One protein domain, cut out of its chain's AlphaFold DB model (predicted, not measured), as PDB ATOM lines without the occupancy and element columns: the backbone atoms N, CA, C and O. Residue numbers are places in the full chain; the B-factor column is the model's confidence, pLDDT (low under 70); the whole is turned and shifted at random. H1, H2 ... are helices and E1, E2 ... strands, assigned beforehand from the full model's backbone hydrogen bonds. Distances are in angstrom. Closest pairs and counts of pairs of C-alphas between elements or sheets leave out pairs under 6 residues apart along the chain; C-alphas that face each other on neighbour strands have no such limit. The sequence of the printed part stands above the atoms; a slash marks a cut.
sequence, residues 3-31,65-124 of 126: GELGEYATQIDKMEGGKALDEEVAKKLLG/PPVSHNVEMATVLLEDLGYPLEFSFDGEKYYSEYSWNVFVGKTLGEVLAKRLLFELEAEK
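AT A GLANCE: This is residues 3 to 31 and 65 to 124 of the 126 residues of an uncharacterized protein of Marinococcus halophilus (UniProt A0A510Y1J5). A two-stranded hairpin, E1 and E2, covers one side of a long helix, H4, which forms the core. Three shorter helices, H1, H2 and H3, pack round the other sides of H4, nearly lengthwise. The 89 printed residues hold four named helices and two named strands, in the order H1 H2 H3 E1 E2 H4, with an antiparallel sheet, E1 - E2; the class is mostly helix. The whole is compact and rounded, with a radius of gyration of the C-alphas of 11.6 A and spans of 33 by 26 by 24 A.

IN THESE COORDINATES: E1 is residues 94 to 98, 13.8 A long, and E2 is residues 101 to 105, 13.4 A. H4, residues 108 to 124, is 25.0 A long and ends with C-alpha 124 at (14.756, -4.313, 89.384). H1, residues 3 to 13, is 15.7 A long and begins with C-alpha 3 at (26.863, -0.315, 95.355). H2 is residues 19 to 28, 14.0 A; H3 is residues 71 to 81, 15.6 A.

HOW THE PARTS SIT: E1 and E2 form a hairpin, antiparallel at 160 degrees, with N 96 and O 103 3.0 A apart, within hydrogen-bond range. The closest C-alphas of E1 and H4, Tyr 94 and Leu 108, are 5.7 A apart. H4 is the hub. It touches H1 at a shallow tilt of 16 degrees, opposite ways, closest at C-alphas Ile 12 and Lys 114, 5.9 A. With residues 110 to 117 alone it touches H2, at a shallow tilt of 31 degrees, the same way; C-alphas Val 25 and Leu 117 are closest, 6.4 A. It touches H3 at a shallow tilt of 20 degrees, the same way, closest at C-alphas Val 71 and Gly 109, 4.4 A. H1 and H3 are apart. Every O i to N i+4 pair is within hydrogen-bond range in H1, H2 and H3, and 12 of 13 in H4.

THE WHOLE: The C-alphas farthest apart, Gly 31 and Gly 91, are 34.9 A apart. Residues 32 to 64 are not printed; C-alphas 31 and 65 are 12.4 A apart across this cut. The link from H3 to E1, 12 residues, is long; in it residues 88 to 89 pair antiparallel with residues 94 to 95 of E1. The mean pLDDT of the printed part is 91.8, and no printed residue is under 70.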
ATOM      1  N   GLY A   3      25.582  -0.151  96.062       76.94
ATOM      2  CA  GLY A   3      26.863  -0.315  95.355       76.94
ATOM      3  C   GLY A   3      26.696  -0.627  93.865       76.94
ATOM      4  O   GLY A   3      27.234   0.081  93.022       76.94
ATOM      5  N   GLU A   4      25.892  -1.645  93.546       83.69
ATOM      6  CA  GLU A   4      25.746  -2.175  92.180       83.69
ATOM      7  C   GLU A   4      25.085  -1.173  91.221       83.69
ATOM      8  O   GLU A   4      25.572  -0.971  90.110       83.69
ATOM      9  N   LEU A   5      24.035  -0.466  91.660       88.25
ATOM     10  CA  LEU A   5      23.416   0.598  90.860       88.25
ATOM     11  C   LEU A   5      24.374   1.774  90.617       88.25
ATOM     12  O   LEU A   5      24.398   2.326  89.522       88.25
ATOM     13  N   GLY A   6      25.203   2.142  91.599       86.69
ATOM     14  CA  GLY A   6      26.204   3.201  91.423       86.69
ATOM     15  C   GLY A   6      27.301   2.822  90.421       86.69
ATOM     16  O   GLY A   6      27.709   3.641  89.589       86.69
ATOM     17  N   GLU A   7      27.749   1.565  90.451       90.12
ATOM     18  CA  GLU A   7      28.682   1.024  89.456       90.12
ATOM     19  C   GLU A   7      28.061   1.017  88.056       90.12
ATOM     20  O   GLU A   7      28.713   1.431  87.092       90.12
ATOM     21  N   TYR A   8      26.789   0.629  87.945       91.62
ATOM     22  CA  TYR A   8      26.073   0.619  86.674       91.62
ATOM     23  C   TYR A   8      25.865   2.028  86.101       91.62
ATOM     24  O   TYR A   8      26.152   2.249  84.924       91.62
ATOM     25  N   ALA A   9      25.482   3.007  86.930       91.62
ATOM     26  CA  ALA A   9      25.402   4.414  86.525       91.62
ATOM     27  C   ALA A   9      26.741   4.909  85.959       91.62
ATOM     28  O   ALA A   9      26.796   5.488  84.875       91.62
ATOM     29  N   THR A  10      27.842   4.596  86.653       90.88
ATOM     30  CA  THR A  10      29.201   4.954  86.216       90.88
ATOM     31  C   THR A  10      29.586   4.267  84.903       90.88
ATOM     32  O   THR A  10      30.323   4.833  84.093       90.88
ATOM     33  N   GLN A  11      29.137   3.029  84.689       93.25
ATOM     34  CA  GLN A  11      29.395   2.291  83.458       93.25
ATOM     35  C   GLN A  11      28.656   2.916  82.272       93.25
ATOM     36  O   GLN A  11      29.275   3.123  81.228       93.25
ATOM     37  N   ILE A  12      27.366   3.217  82.433       93.75
ATOM     38  CA  ILE A  12      26.528   3.808  81.383       93.75
ATOM     39  C   ILE A  12      27.005   5.218  81.023       93.75
ATOM     40  O   ILE A  12      27.090   5.542  79.841       93.75
ATOM     41  N   ASP A  13      27.355   6.051  82.006       90.50
ATOM     42  CA  ASP A  13      27.768   7.437  81.748       90.50
ATOM     43  C   ASP A  13      29.013   7.518  80.845       90.50
ATOM     44  O   ASP A  13      29.108   8.375  79.963       90.50
ATOM     45  N   LYS A  14      29.919   6.539  80.969       91.88
ATOM     46  CA  LYS A  14      31.116   6.396  80.122       91.88
ATOM     47  C   LYS A  14      30.829   5.900  78.704       91.88
ATOM     48  O   LYS A  14      31.735   5.944  77.870       91.88
ATOM     49  N   MET A  15      29.636   5.378  78.420       93.94
ATOM     50  CA  MET A  15      29.281   4.940  77.072       93.94
ATOM     51  C   MET A  15      28.959   6.159  76.213       93.94
ATOM     52  O   MET A  15      27.973   6.842  76.454       93.94
ATOM     53  N   GLU A  16      29.765   6.430  75.193       93.31
ATOM     54  CA  GLU A  16      29.408   7.449  74.206       93.31
ATOM     55  C   GLU A  16      28.261   6.967  73.305       93.31
ATOM     56  O   GLU A  16      28.038   5.760  73.134       93.31
ATOM     57  N   GLY A  17      27.560   7.923  72.691       92.44
ATOM     58  CA  GLY A  17      26.552   7.642  71.675       92.44
ATOM     59  C   GLY A  17      27.083   6.727  70.567       92.44
ATOM     60  O   GLY A  17      28.181   6.911  70.038       92.44
ATOM     61  N   GLY A  18      26.279   5.731  70.199       94.00
ATOM     62  CA  GLY A  18      26.559   4.781  69.134       94.00
ATOM     63  C   GLY A  18      26.470   3.336  69.555       94.00
ATOM     64  O   GLY A  18      25.806   2.966  70.518       94.00
ATOM     65  N   LYS A  19      27.161   2.500  68.778       93.62
ATOM     66  CA  LYS A  19      26.939   1.057  68.746       93.62
ATOM     67  C   LYS A  19      26.918   0.399  70.125       93.62
ATOM     68  O   LYS A  19      26.081  -0.460  70.347       93.62
ATOM     69  N   ALA A  20      27.837   0.749  71.025       94.75
ATOM     70  CA  ALA A  20      27.903   0.117  72.342       94.75
ATOM     71  C   ALA A  20      26.659   0.423  73.192       94.75
ATOM     72  O   ALA A  20      26.068  -0.496  73.754       94.75
ATOM     73  N   LEU A  21      26.243   1.691  73.228       96.25
ATOM     74  CA  LEU A  21      25.055   2.136  73.949       96.25
ATOM     75  C   LEU A  21      23.774   1.574  73.310       96.25
ATOM     76  O   LEU A  21      22.921   1.036  74.010       96.25
ATOM     77  N   ASP A  22      23.683   1.601  71.979       96.38
ATOM     78  CA  ASP A  22      22.549   1.051  71.223       96.38
ATOM     79  C   ASP A  22      22.392  -0.467  71.426       96.38
ATOM     80  O   ASP A  22      21.286  -0.970  71.624       96.38
ATOM     81  N   GLU A  23      23.503  -1.216  71.396       95.94
ATOM     82  CA  GLU A  23      23.509  -2.662  71.647       95.94
ATOM     83  C   GLU A  23      23.091  -2.985  73.093       95.94
ATOM     84  O   GLU A  23      22.404  -3.988  73.310       95.94
ATOM     85  N   GLU A  24      23.454  -2.151  74.075       96.19
ATOM     86  CA  GLU A  24      23.034  -2.342  75.468       96.19
ATOM     87  C   GLU A  24      21.536  -2.059  75.644       96.19
ATOM     88  O   GLU A  24      20.847  -2.878  76.256       96.19
ATOM     89  N   VAL A  25      21.002  -0.992  75.033       95.44
ATOM     90  CA  VAL A  25      19.547  -0.733  74.990       95.44
ATOM     91  C   VAL A  25      18.817  -1.909  74.346       95.44
ATOM     92  O   VAL A  25      17.891  -2.463  74.936       95.44
ATOM     93  N   ALA A  26      19.260  -2.364  73.173       95.25
ATOM     94  CA  ALA A  26      18.624  -3.480  72.477       95.25
ATOM     95  C   ALA A  26      18.619  -4.775  73.305       95.25
ATOM     96  O   ALA A  26      17.639  -5.522  73.302       95.25
ATOM     97  N   LYS A  27      19.701  -5.044  74.036       94.94
ATOM     98  CA  LYS A  27      19.817  -6.224  74.893       94.94
ATOM     99  C   LYS A  27      18.940  -6.129  76.141       94.94
ATOM    100  O   LYS A  27      18.283  -7.108  76.489       94.94
ATOM    101  N   LYS A  28      18.994  -5.002  76.852       93.00
ATOM    102  CA  LYS A  28      18.361  -4.833  78.167       93.00
ATOM    103  C   LYS A  28      16.871  -4.541  78.058       93.00
ATOM    104  O   LYS A  28      16.116  -5.093  78.851       93.00
ATOM    105  N   LEU A  29      16.475  -3.717  77.091       92.38
ATOM    106  CA  LEU A  29      15.099  -3.261  76.930       92.38
ATOM    107  C   LEU A  29      14.320  -4.090  75.907       92.38
ATOM    108  O   LEU A  29      13.226  -4.554  76.197       92.38
ATOM    109  N   LEU A  30      14.882  -4.308  74.715       91.56
ATOM    110  CA  LEU A  30      14.160  -4.966  73.613       91.56
ATOM    111  C   LEU A  30      14.263  -6.500  73.637       91.56
ATOM    112  O   LEU A  30      13.742  -7.173  72.747       91.56
ATOM    113  N   GLY A  31      14.987  -7.062  74.610       93.06
ATOM    114  CA  GLY A  31      15.192  -8.507  74.739       93.06
ATOM    115  C   GLY A  31      16.003  -9.127  73.596       93.06
ATOM    116  O   GLY A  31      15.994 -10.351  73.415       93.06
ATOM    117  N   PRO A  65      18.434  -0.968  66.802       92.62
ATOM    118  CA  PRO A  65      17.983   0.391  66.544       92.62
ATOM    119  C   PRO A  65      19.019   1.410  67.047       92.62
ATOM    120  O   PRO A  65      19.581   1.215  68.125       92.62
ATOM    121  N   PRO A  66      19.267   2.506  66.309       93.88
ATOM    122  CA  PRO A  66      20.246   3.529  66.681       93.88
ATOM    123  C   PRO A  66      19.690   4.515  67.730       93.88
ATOM    124  O   PRO A  66      19.624   5.718  67.482       93.88
ATOM    125  N   VAL A  67      19.250   4.013  68.886       93.75
ATOM    126  CA  VAL A  67      18.521   4.781  69.920       93.75
ATOM    127  C   VAL A  67      19.303   6.009  70.405       93.75
ATOM    128  O   VAL A  67      18.747   7.092  70.543       93.75
ATOM    129  N   SER A  68      20.612   5.881  70.597       94.25
ATOM    130  CA  SER A  68      21.487   6.973  71.048       94.25
ATOM    131  C   SER A  68      21.714   8.080  70.006       94.25
ATOM    132  O   SER A  68      22.162   9.177  70.342       94.25
ATOM    133  N   HIS A  69      21.400   7.821  68.738       91.25
ATOM    134  CA  HIS A  69      21.529   8.792  67.649       91.25
ATOM    135  C   HIS A  69      20.180   9.300  67.135       91.25
ATOM    136  O   HIS A  69      20.131  10.369  66.529       91.25
ATOM    137  N   ASN A  70      19.103   8.551  67.362       92.00
ATOM    138  CA  ASN A  70      17.756   8.875  66.918       92.00
ATOM    139  C   ASN A  70      16.889   9.230  68.134       92.00
ATOM    140  O   ASN A  70      16.456   8.358  68.887       92.00
ATOM    141  N   VAL A  71      16.661  10.532  68.322       90.25
ATOM    142  CA  VAL A  71      15.922  11.075  69.472       90.25
ATOM    143  C   VAL A  71      14.483  10.578  69.479       90.25
ATOM    144  O   VAL A  71      13.951  10.262  70.541       90.25
ATOM    145  N   GLU A  72      13.857  10.481  68.310       92.25
ATOM    146  CA  GLU A  72      12.485  10.010  68.163       92.25
ATOM    147  C   GLU A  72      12.350   8.571  68.672       92.25
ATOM    148  O   GLU A  72      11.438   8.275  69.440       92.25
ATOM    149  N   MET A  73      13.300   7.690  68.337       90.44
ATOM    150  CA  MET A  73      13.336   6.323  68.864       90.44
ATOM    151  C   MET A  73      13.520   6.287  70.381       90.44
ATOM    152  O   MET A  73      12.810   5.544  71.053       90.44
ATOM    153  N   ALA A  74      14.449   7.075  70.931       88.25
ATOM    154  CA  ALA A  74      14.650   7.138  72.379       88.25
ATOM    155  C   ALA A  74      13.398   7.639  73.115       88.25
ATOM    156  O   ALA A  74      13.052   7.115  74.169       88.25
ATOM    157  N   THR A  75      12.703   8.616  72.530       89.38
ATOM    158  CA  THR A  75      11.476   9.197  73.089       89.38
ATOM    159  C   THR A  75      10.341   8.179  73.107       89.38
ATOM    160  O   THR A  75       9.746   7.973  74.157       89.38
ATOM    161  N   VAL A  76      10.099   7.477  71.993       91.19
ATOM    162  CA  VAL A  76       9.064   6.427  71.920       91.19
ATOM    163  C   VAL A  76       9.306   5.336  72.966       91.19
ATOM    164  O   VAL A  76       8.373   4.911  73.633       91.19
ATOM    165  N   LEU A  77      10.560   4.915  73.163       89.44
ATOM    166  CA  LEU A  77      10.889   3.890  74.160       89.44
ATOM    167  C   LEU A  77      10.652   4.354  75.604       89.44
ATOM    168  O   LEU A  77      10.253   3.546  76.436       89.44
ATOM    169  N   LEU A  78      10.900   5.629  75.910       86.19
ATOM    170  CA  LEU A  78      10.593   6.204  77.224       86.19
ATOM    171  C   LEU A  78       9.080   6.306  77.447       86.19
ATOM    172  O   LEU A  78       8.595   5.939  78.516       86.19
ATOM    173  N   GLU A  79       8.339   6.759  76.432       87.75
ATOM    174  CA  GLU A  79       6.877   6.855  76.473       87.75
ATOM    175  C   GLU A  79       6.218   5.485  76.672       87.75
ATOM    176  O   GLU A  79       5.335   5.359  77.521       87.75
ATOM    177  N   ASP A  80       6.679   4.452  75.957       88.12
ATOM    178  CA  ASP A  80       6.166   3.079  76.071       88.12
ATOM    179  C   ASP A  80       6.350   2.493  77.484       88.12
ATOM    180  O   ASP A  80       5.541   1.675  77.926       88.12
ATOM    181  N   LEU A  81       7.392   2.921  78.207       86.62
ATOM    182  CA  LEU A  81       7.648   2.530  79.599       86.62
ATOM    183  C   LEU A  81       6.966   3.447  80.625       86.62
ATOM    184  O   LEU A  81       6.981   3.151  81.816       86.62
ATOM    185  N   GLY A  82       6.354   4.550  80.188       88.12
ATOM    186  CA  GLY A  82       5.746   5.537  81.079       88.12
ATOM    187  C   GLY A  82       6.758   6.386  81.855       88.12
ATOM    188  O   GLY A  82       6.389   7.003  82.856       88.12
ATOM    189  N   TYR A  83       8.015   6.440  81.407       87.50
ATOM    190  CA  TYR A  83       9.057   7.245  82.043       87.50
ATOM    191  C   TYR A  83       8.948   8.714  81.617       87.50
ATOM    192  O   TYR A  83       8.724   9.008  80.438       87.50
ATOM    193  N   PRO A  84       9.117   9.676  82.542       85.69
ATOM    194  CA  PRO A  84       8.982  11.085  82.209       85.69
ATOM    195  C   PRO A  84      10.151  11.551  81.338       85.69
ATOM    196  O   PRO A  84      11.315  11.297  81.646       85.69
ATOM    197  N   LEU A  85       9.855  12.295  80.273       85.88
ATOM    198  CA  LEU A  85      10.869  12.892  79.410       85.88
ATOM    199  C   LEU A  85      11.397  14.189  80.038       85.88
ATOM    200  O   LEU A  85      10.804  15.254  79.885       85.88
ATOM    201  N   GLU A  86      12.531  14.107  80.728       89.06
ATOM    202  CA  GLU A  86      13.158  15.258  81.392       89.06
ATOM    203  C   GLU A  86      14.601  15.392  80.925       89.06
ATOM    204  O   GLU A  86      15.362  14.428  80.968       89.06
ATOM    205  N   PHE A  87      14.988  16.577  80.462       93.88
ATOM    206  CA  PHE A  87      16.362  16.871  80.077       93.88
ATOM    207  C   PHE A  87      16.648  18.371  80.162       93.88
ATOM    208  O   PHE A  87      15.739  19.200  80.132       93.88
ATOM    209  N   SER A  88      17.929  18.714  80.231       95.69
ATOM    210  CA  SER A  88      18.441  20.082  80.147       95.69
ATOM    211  C   SER A  88      19.503  20.191  79.052       95.69
ATOM    212  O   SER A  88      20.101  19.193  78.652       95.69
ATOM    213  N   PHE A  89      19.736  21.409  78.568       96.31
ATOM    214  CA  PHE A  89      20.768  21.724  77.581       96.31
ATOM    215  C   PHE A  89      21.473  23.017  77.989       96.31
ATOM    216  O   PHE A  89      20.808  24.026  78.225       96.31
ATOM    217  N   ASP A  90      22.800  22.990  78.084       94.94
ATOM    218  CA  ASP A  90      23.599  24.144  78.526       94.94
ATOM    219  C   ASP A  90      24.177  24.981  77.371       94.94
ATOM    220  O   ASP A  90      24.822  26.001  77.608       94.94
ATOM    221  N   GLY A  91      23.933  24.572  76.122       92.50
ATOM    222  CA  GLY A  91      24.532  25.168  74.923       92.50
ATOM    223  C   GLY A  91      25.566  24.270  74.241       92.50
ATOM    224  O   GLY A  91      25.818  24.448  73.048       92.50
ATOM    225  N   GLU A  92      26.112  23.278  74.947       93.69
ATOM    226  CA  GLU A  92      27.116  22.342  74.424       93.69
ATOM    227  C   GLU A  92      26.719  20.876  74.615       93.69
ATOM    228  O   GLU A  92      27.011  20.036  73.756       93.69
ATOM    229  N   LYS A  93      26.067  20.553  75.733       94.31
ATOM    230  CA  LYS A  93      25.740  19.187  76.139       94.31
ATOM    231  C   LYS A  93      24.311  19.073  76.632       94.31
ATOM    232  O   LYS A  93      23.710  20.026  77.125       94.31
ATOM    233  N   TYR A  94      23.795  17.860  76.510       95.75
ATOM    234  CA  TYR A  94      22.527  17.462  77.094       95.75
ATOM    235  C   TYR A  94      22.764  16.805  78.452       95.75
ATOM    236  O   TYR A  94      23.794  16.158  78.675       95.75
ATOM    237  N   TYR A  95      21.775  16.951  79.328       95.50
ATOM    238  CA  TYR A  95      21.760  16.416  80.683       95.50
ATOM    239  C   TYR A  95      20.411  15.784  80.957       95.50
ATOM    240  O   TYR A  95      19.388  16.308  80.517       95.50
ATOM    241  N   SER A  96      20.392  14.698  81.712       93.75
ATOM    242  CA  SER A  96      19.155  14.166  82.262       93.75
ATOM    243  C   SER A  96      19.418  13.563  83.629       93.75
ATOM    244  O   SER A  96      20.434  12.897  83.838       93.75
ATOM    245  N   GLU A  97      18.531  13.860  84.565       91.19
ATOM    246  CA  GLU A  97      18.675  13.501  85.968       91.19
ATOM    247  C   GLU A  97      17.673  12.404  86.307       91.19
ATOM    248  O   GLU A  97      16.526  12.436  85.866       91.19
ATOM    249  N   TYR A  98      18.111  11.425  87.093       88.31
ATOM    250  CA  TYR A  98      17.220  10.455  87.714       88.31
ATOM    251  C   TYR A  98      17.767  10.066  89.085       88.31
ATOM    252  O   TYR A  98      18.901   9.586  89.214       88.31
ATOM    253  N   SER A  99      16.950  10.268  90.122       85.12
ATOM    254  CA  SER A  99      17.367  10.128  91.518       85.12
ATOM    255  C   SER A  99      18.607  10.996  91.815       85.12
ATOM    256  O   SER A  99      18.555  12.211  91.657       85.12
ATOM    257  N   TRP A 100      19.726  10.408  92.238       84.50
ATOM    258  CA  TRP A 100      20.989  11.102  92.527       84.50
ATOM    259  C   TRP A 100      22.017  11.042  91.384       84.50
ATOM    260  O   TRP A 100      23.176  11.405  91.596       84.50
ATOM    261  N   ASN A 101      21.639  10.556  90.197       89.81
ATOM    262  CA  ASN A 101      22.543  10.436  89.050       89.81
ATOM    263  C   ASN A 101      22.214  11.461  87.965       89.81
ATOM    264  O   ASN A 101      21.048  11.743  87.691       89.81
ATOM    265  N   VAL A 102      23.265  11.960  87.314       92.50
ATOM    266  CA  VAL A 102      23.179  12.871  86.171       92.50
ATOM    267  C   VAL A 102      23.873  12.211  84.989       92.50
ATOM    268  O   VAL A 102      25.054  11.879  85.077       92.50
ATOM    269  N   PHE A 103      23.148  12.035  83.890       94.31
ATOM    270  CA  PHE A 103      23.673  11.488  82.643       94.31
ATOM    271  C   PHE A 103      23.982  12.620  81.678       94.31
ATOM    272  O   PHE A 103      23.125  13.469  81.422       94.31
ATOM    273  N   VAL A 104      25.195  12.621  81.130       94.00
ATOM    274  CA  VAL A 104      25.669  13.681  80.230       94.00
ATOM    275  C   VAL A 104      25.968  13.106  78.851       94.00
ATOM    276  O   VAL A 104      26.482  11.995  78.727       94.00
ATOM    277  N   GLY A 105      25.672  13.857  77.792       93.00
ATOM    278  CA  GLY A 105      25.916  13.413  76.419       93.00
ATOM    279  C   GLY A 105      25.953  14.556  75.412       93.00
ATOM    280  O   GLY A 105      25.564  15.688  75.708       93.00
ATOM    281  N   LYS A 106      26.458  14.266  74.209       92.38
ATOM    282  CA  LYS A 106      26.563  15.255  73.117       92.38
ATOM    283  C   LYS A 106      25.265  15.387  72.329       92.38
ATOM    284  O   LYS A 106      25.013  16.426  71.725       92.38
ATOM    285  N   THR A 107      24.450  14.338  72.318       92.44
ATOM    286  CA  THR A 107      23.136  14.328  71.676       92.44
ATOM    287  C   THR A 107      22.061  14.056  72.718       92.44
ATOM    288  O   THR A 107      22.305  13.400  73.732       92.44
ATOM    289  N   LEU A 108      20.844  14.533  72.452       92.94
ATOM    290  CA  LEU A 108      19.701  14.217  73.299       92.94
ATOM    291  C   LEU A 108      19.437  12.701  73.321       92.94
ATOM    292  O   LEU A 108      19.203  12.141  74.383       92.94
ATOM    293  N   GLY A 109      19.571  12.017  72.177       94.19
ATOM    294  CA  GLY A 109      19.390  10.564  72.085       94.19
ATOM    295  C   GLY A 109      20.358   9.789  72.981       94.19
ATOM    296  O   GLY A 109      19.944   8.847  73.648       94.19
ATOM    297  N   GLU A 110      21.624  10.210  73.064       95.38
ATOM    298  CA  GLU A 110      22.623   9.598  73.945       95.38
ATOM    299  C   GLU A 110      22.183   9.693  75.407       95.38
ATOM    300  O   GLU A 110      22.167   8.691  76.117       95.38
ATOM    301  N   VAL A 111      21.789  10.886  75.846       95.50
ATOM    302  CA  VAL A 111      21.380  11.131  77.232       95.50
ATOM    303  C   VAL A 111      20.113  10.366  77.594       95.50
ATOM    304  O   VAL A 111      20.057   9.740  78.652       95.50
ATOM    305  N   LEU A 112      19.119  10.370  76.706       94.69
ATOM    306  CA  LEU A 112      17.878   9.633  76.915       94.69
ATOM    307  C   LEU A 112      18.126   8.122  76.949       94.69
ATOM    308  O   LEU A 112      17.603   7.448  77.828       94.69
ATOM    309  N   ALA A 113      18.977   7.588  76.066       95.56
ATOM    310  CA  ALA A 113      19.349   6.174  76.075       95.56
ATOM    311  C   ALA A 113      20.084   5.770  77.366       95.56
ATOM    312  O   ALA A 113      19.818   4.701  77.917       95.56
ATOM    313  N   LYS A 114      20.982   6.626  77.875       95.38
ATOM    314  CA  LYS A 114      21.668   6.400  79.158       95.38
ATOM    315  C   LYS A 114      20.682   6.350  80.321       95.38
ATOM    316  O   LYS A 114      20.703   5.402  81.105       95.38
ATOM    317  N   ARG A 115      19.801   7.348  80.407       93.56
ATOM    318  CA  ARG A 115      18.782   7.423  81.456       93.56
ATOM    319  C   ARG A 115      17.825   6.234  81.405       93.56
ATOM    320  O   ARG A 115      17.625   5.587  82.424       93.56
ATOM    321  N   LEU A 116      17.329   5.896  80.216       93.06
ATOM    322  CA  LEU A 116      16.462   4.744  79.960       93.06
ATOM    323  C   LEU A 116      17.052   3.436  80.504       93.06
ATOM    324  O   LEU A 116      16.365   2.676  81.182       93.06
ATOM    325  N   LEU A 117      18.336   3.178  80.230       94.44
ATOM    326  CA  LEU A 117      19.028   1.996  80.750       94.44
ATOM    327  C   LEU A 117      19.109   1.996  82.274       94.44
ATOM    328  O   LEU A 117      18.935   0.946  82.894       94.44
ATOM    329  N   PHE A 118      19.393   3.153  82.870       93.75
ATOM    330  CA  PHE A 118      19.511   3.260  84.314       93.75
ATOM    331  C   PHE A 118      18.169   3.072  85.022       93.75
ATOM    332  O   PHE A 118      18.116   2.295  85.969       93.75
ATOM    333  N   GLU A 119      17.101   3.724  84.558       92.19
ATOM    334  CA  GLU A 119      15.754   3.570  85.129       92.19
ATOM    335  C   GLU A 119      15.299   2.112  85.084       92.19
ATOM    336  O   GLU A 119      14.942   1.549  86.115       92.19
ATOM    337  N   LEU A 120      15.455   1.453  83.929       92.06
ATOM    338  CA  LEU A 120      15.129   0.035  83.766       92.06
ATOM    339  C   LEU A 120      15.910  -0.881  84.721       92.06
ATOM    340  O   LEU A 120      15.427  -1.943  85.112       92.06
ATOM    341  N   GLU A 121      17.159  -0.540  85.043       91.81
ATOM    342  CA  GLU A 121      17.917  -1.313  86.021       91.81
ATOM    343  C   GLU A 121      17.488  -0.969  87.447       91.81
ATOM    344  O   GLU A 121      17.343  -1.892  88.235       91.81
ATOM    345  N   ALA A 122      17.229   0.301  87.769       90.12
ATOM    346  CA  ALA A 122      16.779   0.741  89.088       90.12
ATOM    347  C   ALA A 122      15.475   0.050  89.521       90.12
ATOM    348  O   ALA A 122      15.421  -0.450  90.643       90.12
ATOM    349  N   GLU A 123      14.498  -0.093  88.619       89.25
ATOM    350  CA  GLU A 123      13.227  -0.791  88.888       89.25
ATOM    351  C   GLU A 123      13.398  -2.253  89.332       89.25
ATOM    352  O   GLU A 123      12.542  -2.804  90.016       89.25
ATOM    353  N   LYS A 124      14.503  -2.917  88.970       87.00
ATOM    354  CA  LYS A 124      14.756  -4.313  89.384       87.00
ATOM    355  C   LYS A 124      15.189  -4.438  90.842       87.00
ATOM    356  O   LYS A 124      15.274  -5.559  91.347       87.00
TER     357      LYS A 124